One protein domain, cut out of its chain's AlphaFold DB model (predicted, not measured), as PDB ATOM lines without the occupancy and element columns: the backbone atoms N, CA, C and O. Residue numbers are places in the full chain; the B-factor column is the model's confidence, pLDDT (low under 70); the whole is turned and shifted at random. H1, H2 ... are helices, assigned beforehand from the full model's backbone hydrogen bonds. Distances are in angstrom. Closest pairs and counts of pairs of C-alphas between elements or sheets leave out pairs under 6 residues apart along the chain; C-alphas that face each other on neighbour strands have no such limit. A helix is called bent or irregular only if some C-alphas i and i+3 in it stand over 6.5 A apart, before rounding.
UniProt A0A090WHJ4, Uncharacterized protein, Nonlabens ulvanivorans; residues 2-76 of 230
ATOM      1  N   LEU A   2      23.131  30.090  30.211       71.69
ATOM      2  CA  LEU A   2      24.365  29.283  30.110       71.69
ATOM      3  C   LEU A   2      24.140  27.761  30.084       71.69
ATOM      4  O   LEU A   2      24.704  27.079  29.240       71.69
ATOM      5  N   TYR A   3      23.245  27.234  30.928       76.69
ATOM      6  CA  TYR A   3      22.911  25.803  30.917       76.69
ATOM      7  C   TYR A   3      22.350  25.329  29.570       76.69
ATOM      8  O   TYR A   3      22.695  24.246  29.125       76.69
ATOM      9  N   LYS A   4      21.517  26.133  28.893       79.69
ATOM     10  CA  LYS A   4      20.964  25.758  27.580       79.69
ATOM     11  C   LYS A   4      22.057  25.742  26.512       79.69
ATOM     12  O   LYS A   4      22.097  24.817  25.713       79.69
ATOM     13  N   ILE A   5      22.956  26.727  26.541       80.06
ATOM     14  CA  ILE A   5      24.104  26.799  25.626       80.06
ATOM     15  C   ILE A   5      25.004  25.577  25.822       80.06
ATOM     16  O   ILE A   5      25.324  24.895  24.858       80.06
ATOM     17  N   TYR A   6      25.332  25.241  27.071       77.94
ATOM     18  CA  TYR A   6      26.115  24.051  27.390       77.94
ATOM     19  C   TYR A   6      25.392  22.758  26.992       77.94
ATOM     20  O   TYR A   6      25.989  21.887  26.369       77.94
ATOM     21  N   TYR A   7      24.101  22.638  27.303       77.44
ATOM     22  CA  TYR A   7      23.290  21.450  27.034       77.44
ATOM     23  C   TYR A   7      23.228  21.094  25.545       77.44
ATOM     24  O   TYR A   7      23.361  19.924  25.191       77.44
ATOM     25  N   TYR A   8      23.054  22.092  24.676       84.12
ATOM     26  CA  TYR A   8      23.044  21.877  23.229       84.12
ATOM     27  C   TYR A   8      24.455  21.831  22.637       84.12
ATOM     28  O   TYR A   8      24.734  20.953  21.829       84.12
ATOM     29  N   GLY A   9      25.361  22.712  23.072       78.62
ATOM     30  CA  GLY A   9      26.725  22.794  22.542       78.62
ATOM     31  C   GLY A   9      27.592  21.572  22.853       78.62
ATOM     32  O   GLY A   9      28.404  21.176  22.030       78.62
ATOM     33  N   SER A  10      27.391  20.930  24.007       76.88
ATOM     34  CA  SER A  10      28.082  19.680  24.366       76.88
ATOM     35  C   SER A  10      27.368  18.415  23.873       76.88
ATOM     36  O   SER A  10      27.821  17.307  24.163       76.88
ATOM     37  N   GLY A  11      26.221  18.554  23.193       81.44
ATOM     38  CA  GLY A  11      25.384  17.423  22.786       81.44
ATOM     39  C   GLY A  11      24.785  16.635  23.956       81.44
ATOM     40  O   GLY A  11      24.372  15.495  23.760       81.44
ATOM     41  N   LEU A  12      24.727  17.211  25.168       80.56
ATOM     42  CA  LEU A  12      24.346  16.521  26.411       80.56
ATOM     43  C   LEU A  12      23.001  15.794  26.302       80.56
ATOM     44  O   LEU A  12      22.785  14.774  26.948       80.56
ATOM     45  N   PHE A  13      22.086  16.302  25.478       81.88
ATOM     46  CA  PHE A  13      20.783  15.684  25.245       81.88
ATOM     47  C   PHE A  13      20.850  14.268  24.657       81.88
ATOM     48  O   PHE A  13      19.911  13.507  24.877       81.88
ATOM     49  N   PHE A  14      21.936  13.901  23.964       80.25
ATOM     50  CA  PHE A  14      22.107  12.570  23.378       80.25
ATOM     51  C   PHE A  14      22.528  11.496  24.384       80.25
ATOM     52  O   PHE A  14      22.229  10.332  24.161       80.25
ATOM     53  N   TYR A  15      23.217  11.867  25.467       80.00
ATOM     54  CA  TYR A  15      23.837  10.904  26.391       80.00
ATOM     55  C   TYR A  15      23.513  11.174  27.873       80.00
ATOM     56  O   TYR A  15      24.117  10.611  28.791       80.00
ATOM     57  N   ARG A  16      22.554  12.071  28.146       79.56
ATOM     58  CA  ARG A  16      22.168  12.461  29.512       79.56
ATOM     59  C   ARG A  16      21.583  11.303  30.310       79.56
ATOM     60  O   ARG A  16      21.827  11.226  31.513       79.56
ATOM     61  N   ARG A  17      20.771  10.448  29.685       78.44
ATOM     62  CA  ARG A  17      20.107   9.335  30.378       78.44
ATOM     63  C   ARG A  17      21.149   8.317  30.834       78.44
ATOM     64  O   ARG A  17      21.137   7.890  31.982       78.44
ATOM     65  N   GLU A  18      22.076   8.012  29.949       78.81
ATOM     66  CA  GLU A  18      23.200   7.108  30.121       78.81
ATOM     67  C   GLU A  18      24.137   7.635  31.216       78.81
ATOM     68  O   GLU A  18      24.480   6.896  32.136       78.81
ATOM     69  N   LEU A  19      24.457   8.937  31.205       73.94
ATOM     70  CA  LEU A  19      25.235   9.584  32.266       73.94
ATOM     71  C   LEU A  19      24.560   9.532  33.637       73.94
ATOM     72  O   LEU A  19      25.237   9.334  34.645       73.94
ATOM     73  N   LEU A  20      23.240   9.733  33.702       78.69
ATOM     74  CA  LEU A  20      22.502   9.659  34.963       78.69
ATOM     75  C   LEU A  20      22.518   8.235  35.529       78.69
ATOM     76  O   LEU A  20      22.735   8.083  36.726       78.69
ATOM     77  N   VAL A  21      22.368   7.217  34.674       77.12
ATOM     78  CA  VAL A  21      22.454   5.793  35.047       77.12
ATOM     79  C   VAL A  21      23.867   5.410  35.497       77.12
ATOM     80  O   VAL A  21      24.022   4.693  36.486       77.12
ATOM     81  N   LEU A  22      24.899   5.912  34.814       72.38
ATOM     82  CA  LEU A  22      26.301   5.739  35.207       72.38
ATOM     83  C   LEU A  22      26.592   6.405  36.552       72.38
ATOM     84  O   LEU A  22      27.281   5.826  37.383       72.38
ATOM     85  N   ARG A  23      26.042   7.595  36.800       71.88
ATOM     86  CA  ARG A  23      26.234   8.322  38.059       71.88
ATOM     87  C   ARG A  23      25.527   7.662  39.243       71.88
ATOM     88  O   ARG A  23      26.041   7.749  40.353       71.88
ATOM     89  N   THR A  24      24.359   7.056  39.041       74.94
ATOM     90  CA  THR A  24      23.608   6.410  40.129       74.94
ATOM     91  C   THR A  24      24.105   5.002  40.449       74.94
ATOM     92  O   THR A  24      24.038   4.608  41.608       74.94
ATOM     93  N   ASN A  25      24.629   4.264  39.461       74.19
ATOM     94  CA  ASN A  25      25.103   2.883  39.644       74.19
ATOM     95  C   ASN A  25      26.635   2.738  39.704       74.19
ATOM     96  O   ASN A  25      27.144   1.713  40.155       74.19
ATOM     97  N   GLY A  26      27.389   3.732  39.235       70.75
ATOM     98  CA  GLY A  26      28.850   3.720  39.205       70.75
ATOM     99  C   GLY A  26      29.488   4.393  40.420       70.75
ATOM    100  O   GLY A  26      28.929   5.304  41.028       70.75
ATOM    101  N   ARG A  27      30.717   3.986  40.763       77.19
ATOM    102  CA  ARG A  27      31.513   4.683  41.786       77.19
ATOM    103  C   ARG A  27      31.943   6.048  41.251       77.19
ATOM    104  O   ARG A  27      32.787   6.124  40.362       77.19
ATOM    105  N   THR A  28      31.418   7.121  41.838       75.44
ATOM    106  CA  THR A  28      31.644   8.516  41.419       75.44
ATOM    107  C   THR A  28      33.120   8.863  41.205       75.44
ATOM    108  O   THR A  28      33.457   9.542  40.241       75.44
ATOM    109  N   TRP A  29      34.020   8.363  42.059       75.19
ATOM    110  CA  TRP A  29      35.458   8.633  41.943       75.19
ATOM    111  C   TRP A  29      36.111   7.984  40.708       75.19
ATOM    112  O   TRP A  29      36.999   8.585  40.108       75.19
ATOM    113  N   LEU A  30      35.636   6.815  40.258       80.69
ATOM    114  CA  LEU A  30      36.119   6.181  39.020       80.69
ATOM    115  C   LEU A  30      35.682   6.964  37.775       80.69
ATOM    116  O   LEU A  30      36.458   7.136  36.842       80.69
ATOM    117  N   LEU A  31      34.456   7.493  37.775       79.19
ATOM    118  CA  LEU A  31      33.961   8.325  36.673       79.19
ATOM    119  C   LEU A  31      34.708   9.659  36.590       79.19
ATOM    120  O   LEU A  31      35.049  10.102  35.498       79.19
ATOM    121  N   LEU A  32      34.983  10.281  37.741       80.62
ATOM    122  CA  LEU A  32      35.758  11.519  37.799       80.62
ATOM    123  C   LEU A  32      37.201  11.298  37.339       80.62
ATOM    124  O   LEU A  32      37.686  12.063  36.519       80.62
ATOM    125  N   THR A  33      37.869  10.242  37.807       82.25
ATOM    126  CA  THR A  33      39.253   9.940  37.397       82.25
ATOM    127  C   THR A  33      39.352   9.613  35.910       82.25
ATOM    128  O   THR A  33      40.225  10.155  35.236       82.25
ATOM    129  N   PHE A  34      38.430   8.811  35.368       84.56
ATOM    130  CA  PHE A  34      38.391   8.516  33.935       84.56
ATOM    131  C   PHE A  34      38.088   9.764  33.095       84.56
ATOM    132  O   PHE A  34      38.789  10.038  32.124       84.56
ATOM    133  N   GLY A  35      37.088  10.558  33.489       83.62
ATOM    134  CA  GLY A  35      36.730  11.793  32.788       83.62
ATOM    135  C   GLY A  35      37.848  12.834  32.819       83.62
ATOM    136  O   GLY A  35      38.174  13.419  31.789       83.62
ATOM    137  N   SER A  36      38.484  13.033  33.976       85.56
ATOM    138  CA  SER A  36      39.645  13.916  34.108       85.56
ATOM    139  C   SER A  36      40.841  13.409  33.305       85.56
ATOM    140  O   SER A  36      41.478  14.207  32.625       85.56
ATOM    141  N   GLY A  37      41.123  12.104  33.323       91.75
ATOM    142  CA  GLY A  37      42.191  11.504  32.521       91.75
ATOM    143  C   GLY A  37      41.961  11.678  31.019       91.75
ATOM    144  O   GLY A  37      42.869  12.087  30.302       91.75
ATOM    145  N   TYR A  38      40.729  11.459  30.555       87.44
ATOM    146  CA  TYR A  38      40.342  11.689  29.165       87.44
ATOM    147  C   TYR A  38      40.493  13.160  28.758       87.44
ATOM    148  O   TYR A  38      41.065  13.452  27.711       87.44
ATOM    149  N   LEU A  39      40.032  14.098  29.595       89.19
ATOM    150  CA  LEU A  39      40.176  15.531  29.325       89.19
ATOM    151  C   LEU A  39      41.642  15.970  29.295       89.19
ATOM    152  O   LEU A  39      42.008  16.763  28.433       89.19
ATOM    153  N   LEU A  40      42.483  15.453  30.195       88.88
ATOM    154  CA  LEU A  40      43.919  15.734  30.194       88.88
ATOM    155  C   LEU A  40      44.604  15.168  28.950       88.88
ATOM    156  O   LEU A  40      45.430  15.858  28.360       88.88
ATOM    157  N   LEU A  41      44.235  13.960  28.516       86.12
ATOM    158  CA  LEU A  41      44.751  13.362  27.285       86.12
ATOM    159  C   LEU A  41      44.334  14.175  26.053       86.12
ATOM    160  O   LEU A  41      45.168  14.477  25.207       86.12
ATOM    161  N   ALA A  42      43.064  14.576  25.974       86.38
ATOM    162  CA  ALA A  42      42.567  15.415  24.890       86.38
ATOM    163  C   ALA A  42      43.259  16.786  24.874       86.38
ATOM    164  O   ALA A  42      43.682  17.249  23.821       86.38
ATOM    165  N   LEU A  43      43.434  17.415  26.040       83.69
ATOM    166  CA  LEU A  43      44.144  18.686  26.173       83.69
ATOM    167  C   LEU A  43      45.618  18.551  25.774       83.69
ATOM    168  O   LEU A  43      46.141  19.410  25.072       83.69
ATOM    169  N   PHE A  44      46.264  17.452  26.160       80.12
ATOM    170  CA  PHE A  44      47.631  17.140  25.763       80.12
ATOM    171  C   PHE A  44      47.759  16.970  24.244       80.12
ATOM    172  O   PHE A  44      48.636  17.585  23.643       80.12
ATOM    173  N   ILE A  45      46.863  16.214  23.602       79.88
ATOM    174  CA  ILE A  45      46.839  16.061  22.138       79.88
ATOM    175  C   ILE A  45      46.623  17.420  21.457       79.88
ATOM    176  O   ILE A  45      47.380  17.776  20.556       79.88
ATOM    177  N   SER A  46      45.657  18.217  21.922       76.25
ATOM    178  CA  SER A  46      45.372  19.540  21.352       76.25
ATOM    179  C   SER A  46      46.549  20.510  21.476       76.25
ATOM    180  O   SER A  46      46.830  21.241  20.531       76.25
ATOM    181  N   ILE A  47      47.265  20.519  22.609       71.69
ATOM    182  CA  ILE A  47      48.466  21.356  22.784       71.69
ATOM    183  C   ILE A  47      49.562  20.950  21.794       71.69
ATOM    184  O   ILE A  47      50.179  21.827  21.196       71.69
ATOM    185  N   ASN A  48      49.771  19.646  21.582       68.38
ATOM    186  CA  ASN A  48      50.760  19.161  20.617       68.38
ATOM    187  C   ASN A  48      50.386  19.523  19.166       68.38
ATOM    188  O   ASN A  48      51.272  19.783  18.364       68.38
ATOM    189  N   GLN A  49      49.096  19.587  18.823       67.94
ATOM    190  CA  GLN A  49      48.649  19.963  17.472       67.94
ATOM    191  C   GLN A  49      48.663  21.476  17.211       67.94
ATOM    192  O   GLN A  49      48.881  21.906  16.084       67.94
ATOM    193  N   ILE A  50      48.448  22.310  18.234       64.81
ATOM    194  CA  ILE A  50      48.448  23.779  18.089       64.81
ATOM    195  C   ILE A  50      49.802  24.308  17.585       64.81
ATOM    196  O   ILE A  50      49.829  25.299  16.850       64.81
ATOM    197  N   GLY A  51      50.904  23.633  17.930       57.19
ATOM    198  CA  GLY A  51      52.252  23.972  17.468       57.19
ATOM    199  C   GLY A  51      52.418  23.938  15.943       57.19
ATOM    200  O   GLY A  51      53.197  24.722  15.407       57.19
ATOM    201  N   GLU A  52      51.634  23.123  15.224       58.38
ATOM    202  CA  GLU A  52      51.682  23.055  13.753       58.38
ATOM    203  C   GLU A  52      51.120  24.319  13.072       58.38
ATOM    204  O   GLU A  52      51.498  24.633  11.944       58.38
ATOM    205  N   PHE A  53      50.233  25.067  13.741       56.91
ATOM    206  CA  PHE A  53      49.516  26.200  13.139       56.91
ATOM    207  C   PHE A  53      50.072  27.576  13.528       56.91
ATOM    208  O   PHE A  53      49.858  28.548  12.800       56.91
ATOM    209  N   TYR A  54      50.788  27.685  14.651       54.84
ATOM    210  CA  TYR A  54      51.288  28.961  15.168       54.84
ATOM    211  C   TYR A  54      52.817  28.961  15.274       54.84
ATOM    212  O   TYR A  54      53.389  28.520  16.264       54.84
ATOM    213  N   GLN A  55      53.491  29.541  14.273       54.84
ATOM    214  CA  GLN A  55      54.952  29.733  14.290       54.84
ATOM    215  C   GLN A  55      55.424  30.780  15.319       54.84
ATOM    216  O   GLN A  55      56.596  30.798  15.692       54.84
ATOM    217  N   ALA A  56      54.533  31.653  15.799       46.59
ATOM    218  CA  ALA A  56      54.866  32.708  16.751       46.59
ATOM    219  C   ALA A  56      54.252  32.435  18.136       46.59
ATOM    220  O   ALA A  56      53.065  32.669  18.352       46.59
ATOM    221  N   GLY A  57      55.095  32.022  19.089       44.59
ATOM    222  CA  GLY A  57      54.844  32.190  20.524       44.59
ATOM    223  C   GLY A  57      54.418  30.946  21.320       44.59
ATOM    224  O   GLY A  57      53.272  30.516  21.300       44.59
ATOM    225  N   THR A  58      55.323  30.531  22.211       51.06
ATOM    226  CA  THR A  58      55.094  29.898  23.533       51.06
ATOM    227  C   THR A  58      54.823  28.392  23.655       51.06
ATOM    228  O   THR A  58      55.092  27.870  24.731       51.06
ATOM    229  N   PHE A  59      54.408  27.650  22.625       48.88
ATOM    230  CA  PHE A  59      54.244  26.186  22.753       48.88
ATOM    231  C   PHE A  59      54.691  25.433  21.499       48.88
ATOM    232  O   PHE A  59      53.874  24.923  20.744       48.88
ATOM    233  N   ASN A  60      56.006  25.351  21.290       51.81
ATOM    234  CA  ASN A  60      56.595  24.443  20.308       51.81
ATOM    235  C   ASN A  60      57.134  23.205  21.041       51.81
ATOM    236  O   ASN A  60      58.330  23.099  21.313       51.81
ATOM    237  N   VAL A  61      56.228  22.329  21.482       54.78
ATOM    238  CA  VAL A  61      56.582  21.035  22.078       54.78
ATOM    239  C   VAL A  61      56.052  19.958  21.139       54.78
ATOM    240  O   VAL A  61      54.934  19.484  21.301       54.78
ATOM    241  N   ASN A  62      56.842  19.609  20.127       54.97
ATOM    242  CA  ASN A  62      56.516  18.540  19.188       54.97
ATOM    243  C   ASN A  62      56.957  17.193  19.783       54.97
ATOM    244  O   ASN A  62      58.096  16.779  19.601       54.97
ATOM    245  N   LEU A  63      56.080  16.513  20.534       56.44
ATOM    246  CA  LEU A  63      56.382  15.176  21.086       56.44
ATOM    247  C   LEU A  63      56.127  14.028  20.095       56.44
ATOM    248  O   LEU A  63      56.589  12.916  20.335       56.44
ATOM    249  N   PHE A  64      55.390  14.287  19.009       55.38
ATOM    250  CA  PHE A  64      54.952  13.271  18.037       55.38
ATOM    251  C   PHE A  64      55.262  13.621  16.577       55.38
ATOM    252  O   PHE A  64      54.894  12.853  15.695       55.38
ATOM    253  N   ASP A  65      55.898  14.767  16.322       55.84
ATOM    254  CA  ASP A  65      56.334  15.155  14.981       55.84
ATOM    255  C   ASP A  65      57.840  14.898  14.861       55.84
ATOM    256  O   ASP A  65      58.653  15.642  15.409       55.84
ATOM    257  N   ASP A  66      58.194  13.796  14.203       57.00
ATOM    258  CA  ASP A  66      59.560  13.351  13.918       57.00
ATOM    259  C   ASP A  66      60.059  13.823  12.542       57.00
ATOM    260  O   ASP A  66      61.146  13.440  12.103       57.00
ATOM    261  N   ARG A  67      59.289  14.672  11.847       62.16
ATOM    262  CA  ARG A  67      59.707  15.235  10.562       62.16
ATOM    263  C   ARG A  67      60.869  16.202  10.779       62.16
ATOM    264  O   ARG A  67      60.720  17.263  11.385       62.16
ATOM    265  N   GLU A  68      62.020  15.882  10.197       56.44
ATOM    266  CA  GLU A  68      63.108  16.841  10.013       56.44
ATOM    267  C   GLU A  68      62.651  17.906   9.004       56.44
ATOM    268  O   GLU A  68      62.670  17.701   7.789       56.44
ATOM    269  N   THR A  69      62.176  19.051   9.498       59.78
ATOM    270  CA  THR A  69      61.963  20.214   8.633       59.78
ATOM    271  C   THR A  69      63.321  20.832   8.319       59.78
ATOM    272  O   THR A  69      64.178  20.957   9.194       59.78
ATOM    273  N   PHE A  70      63.552  21.192   7.052       59.50
ATOM    274  CA  PHE A  70      64.758  21.932   6.687       59.50
ATOM    275  C   PHE A  70      64.823  23.205   7.529       59.50
ATOM    276  O   PHE A  70      63.885  24.003   7.497       59.50
ATOM    277  N   ASP A  71      65.927  23.398   8.256       61.72
ATOM    278  CA  ASP A  71      66.168  24.619   9.017       61.72
ATOM    279  C   ASP A  71      66.345  25.797   8.049       61.72
ATOM    280  O   ASP A  71      67.438  26.132   7.591       61.72
ATOM    281  N   SER A  72      65.220  26.412   7.693       64.50
ATOM    282  CA  SER A  72      65.167  27.563   6.808       64.50
ATOM    283  C   SER A  72      65.465  28.870   7.535       64.50
ATOM    284  O   SER A  72      65.345  29.926   6.917       64.50
ATOM    285  N   THR A  73      65.834  28.851   8.823       62.47
ATOM    286  CA  THR A  73      66.136  30.085   9.569       62.47
ATOM    287  C   THR A  73      67.354  30.817   9.005       62.47
ATOM    288  O   THR A  73      67.459  32.035   9.144       62.47
ATOM    289  N   GLN A  74      68.243  30.098   8.313       66.12
ATOM    290  CA  GLN A  74      69.393  30.668   7.609       66.12
ATOM    291  C   GLN A  74      69.074  31.113   6.173       66.12
ATOM    292  O   GLN A  74      69.912  31.748   5.528       66.12
ATOM    293  N   ASN A  75      67.885  30.794   5.652       75.88
ATOM    294  CA  ASN A  75      67.513  31.173   4.296       75.88
ATOM    295  C   ASN A  75      67.208  32.669   4.222       75.88
ATOM    296  O   ASN A  75      66.642  33.271   5.133       75.88
ATOM    297  N   TYR A  76      67.558  33.270   3.090       76.12
ATOM    298  CA  TYR A  76      67.182  34.645   2.805       76.12
ATOM    299  C   TYR A  76      65.656  34.750   2.670       76.12
ATOM    300  O   TYR A  76      65.056  34.147   1.779       76.12
TER     301      TYR A  76
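This is residues 2 to 76 of the 230 residues of an uncharacterized protein of Nonlabens ulvanivorans (UniProt A0A090WHJ4). An open, drawn-out model with no packed core: one long straight helix, H3, makes a shaft, two short helices, H1 and H2, make a loose hook at its first end, and residues 51 to 76 trail off from its other end as a loop and a tail. H2 makes a corner with the start of H3, H1 lies farther off beyond H2, and no helix touches another. The printed part has 75 residues with three named helices, in the order H1, H2, H3, and no named strand; the class is all helix, with 41 of the residues in the named helices. The whole is extended, with a radius of gyration of the C-alphas of 19.7 A, and the C-alphas span 63 by 27 by 18 A, a rod in outline.

H1 is residues 2 to 9 and measures 10.2 A from first to last C-alpha; C-alpha 2 is at (24.365, 29.283, 30.110). H2 is residues 16 to 25 and measures 14.2 A. H3 is residues 28 to 50, the longest helix with 23 residues and 32.6 A, from C-alpha 28 at (31.644, 8.516, 41.419) to C-alpha 50 at (48.448, 23.779, 18.089). Residues 51 to 76 hold no named element, and C-alpha 76 is at (67.182, 34.645, 2.805).

H1 and H2 are apart, joined by a short link of 6 residues. H2 and H3 are joined by a tight link of 2 residues. They are close but not clearly touching: their closest C-alphas, those of Arg 23 and Leu 31, are 7.9 A apart. Their lines stand at a steep tilt of 47 degrees, and they run opposite ways, with 19.8 A from centre to centre. H1 and H3 are apart. In H1, H2 and H3 every O i to N i+4 pair is within hydrogen-bond range, and no helix is bent or irregular.

The two C-alphas farthest apart are those of Asn 25 and Tyr 76, at 64.3 A; the first and last printed C-alphas, those of Leu 2 and Tyr 76, are 51.1 A apart. Four stretches stand free: residues 24 to 30, of which 28 to 30 belong to H3; residues 32 to 44, which belong to H3; residues 53 to 58; and residues 66 to 76. The C-alphas of residues 51 to 76 lie 14 to 38 A from the mean of the C-alphas. The printed part has no cut, and no link between the helices is long. The mean pLDDT of the printed part is 71.6, and the 27 residues from 48 to 74 are under 70.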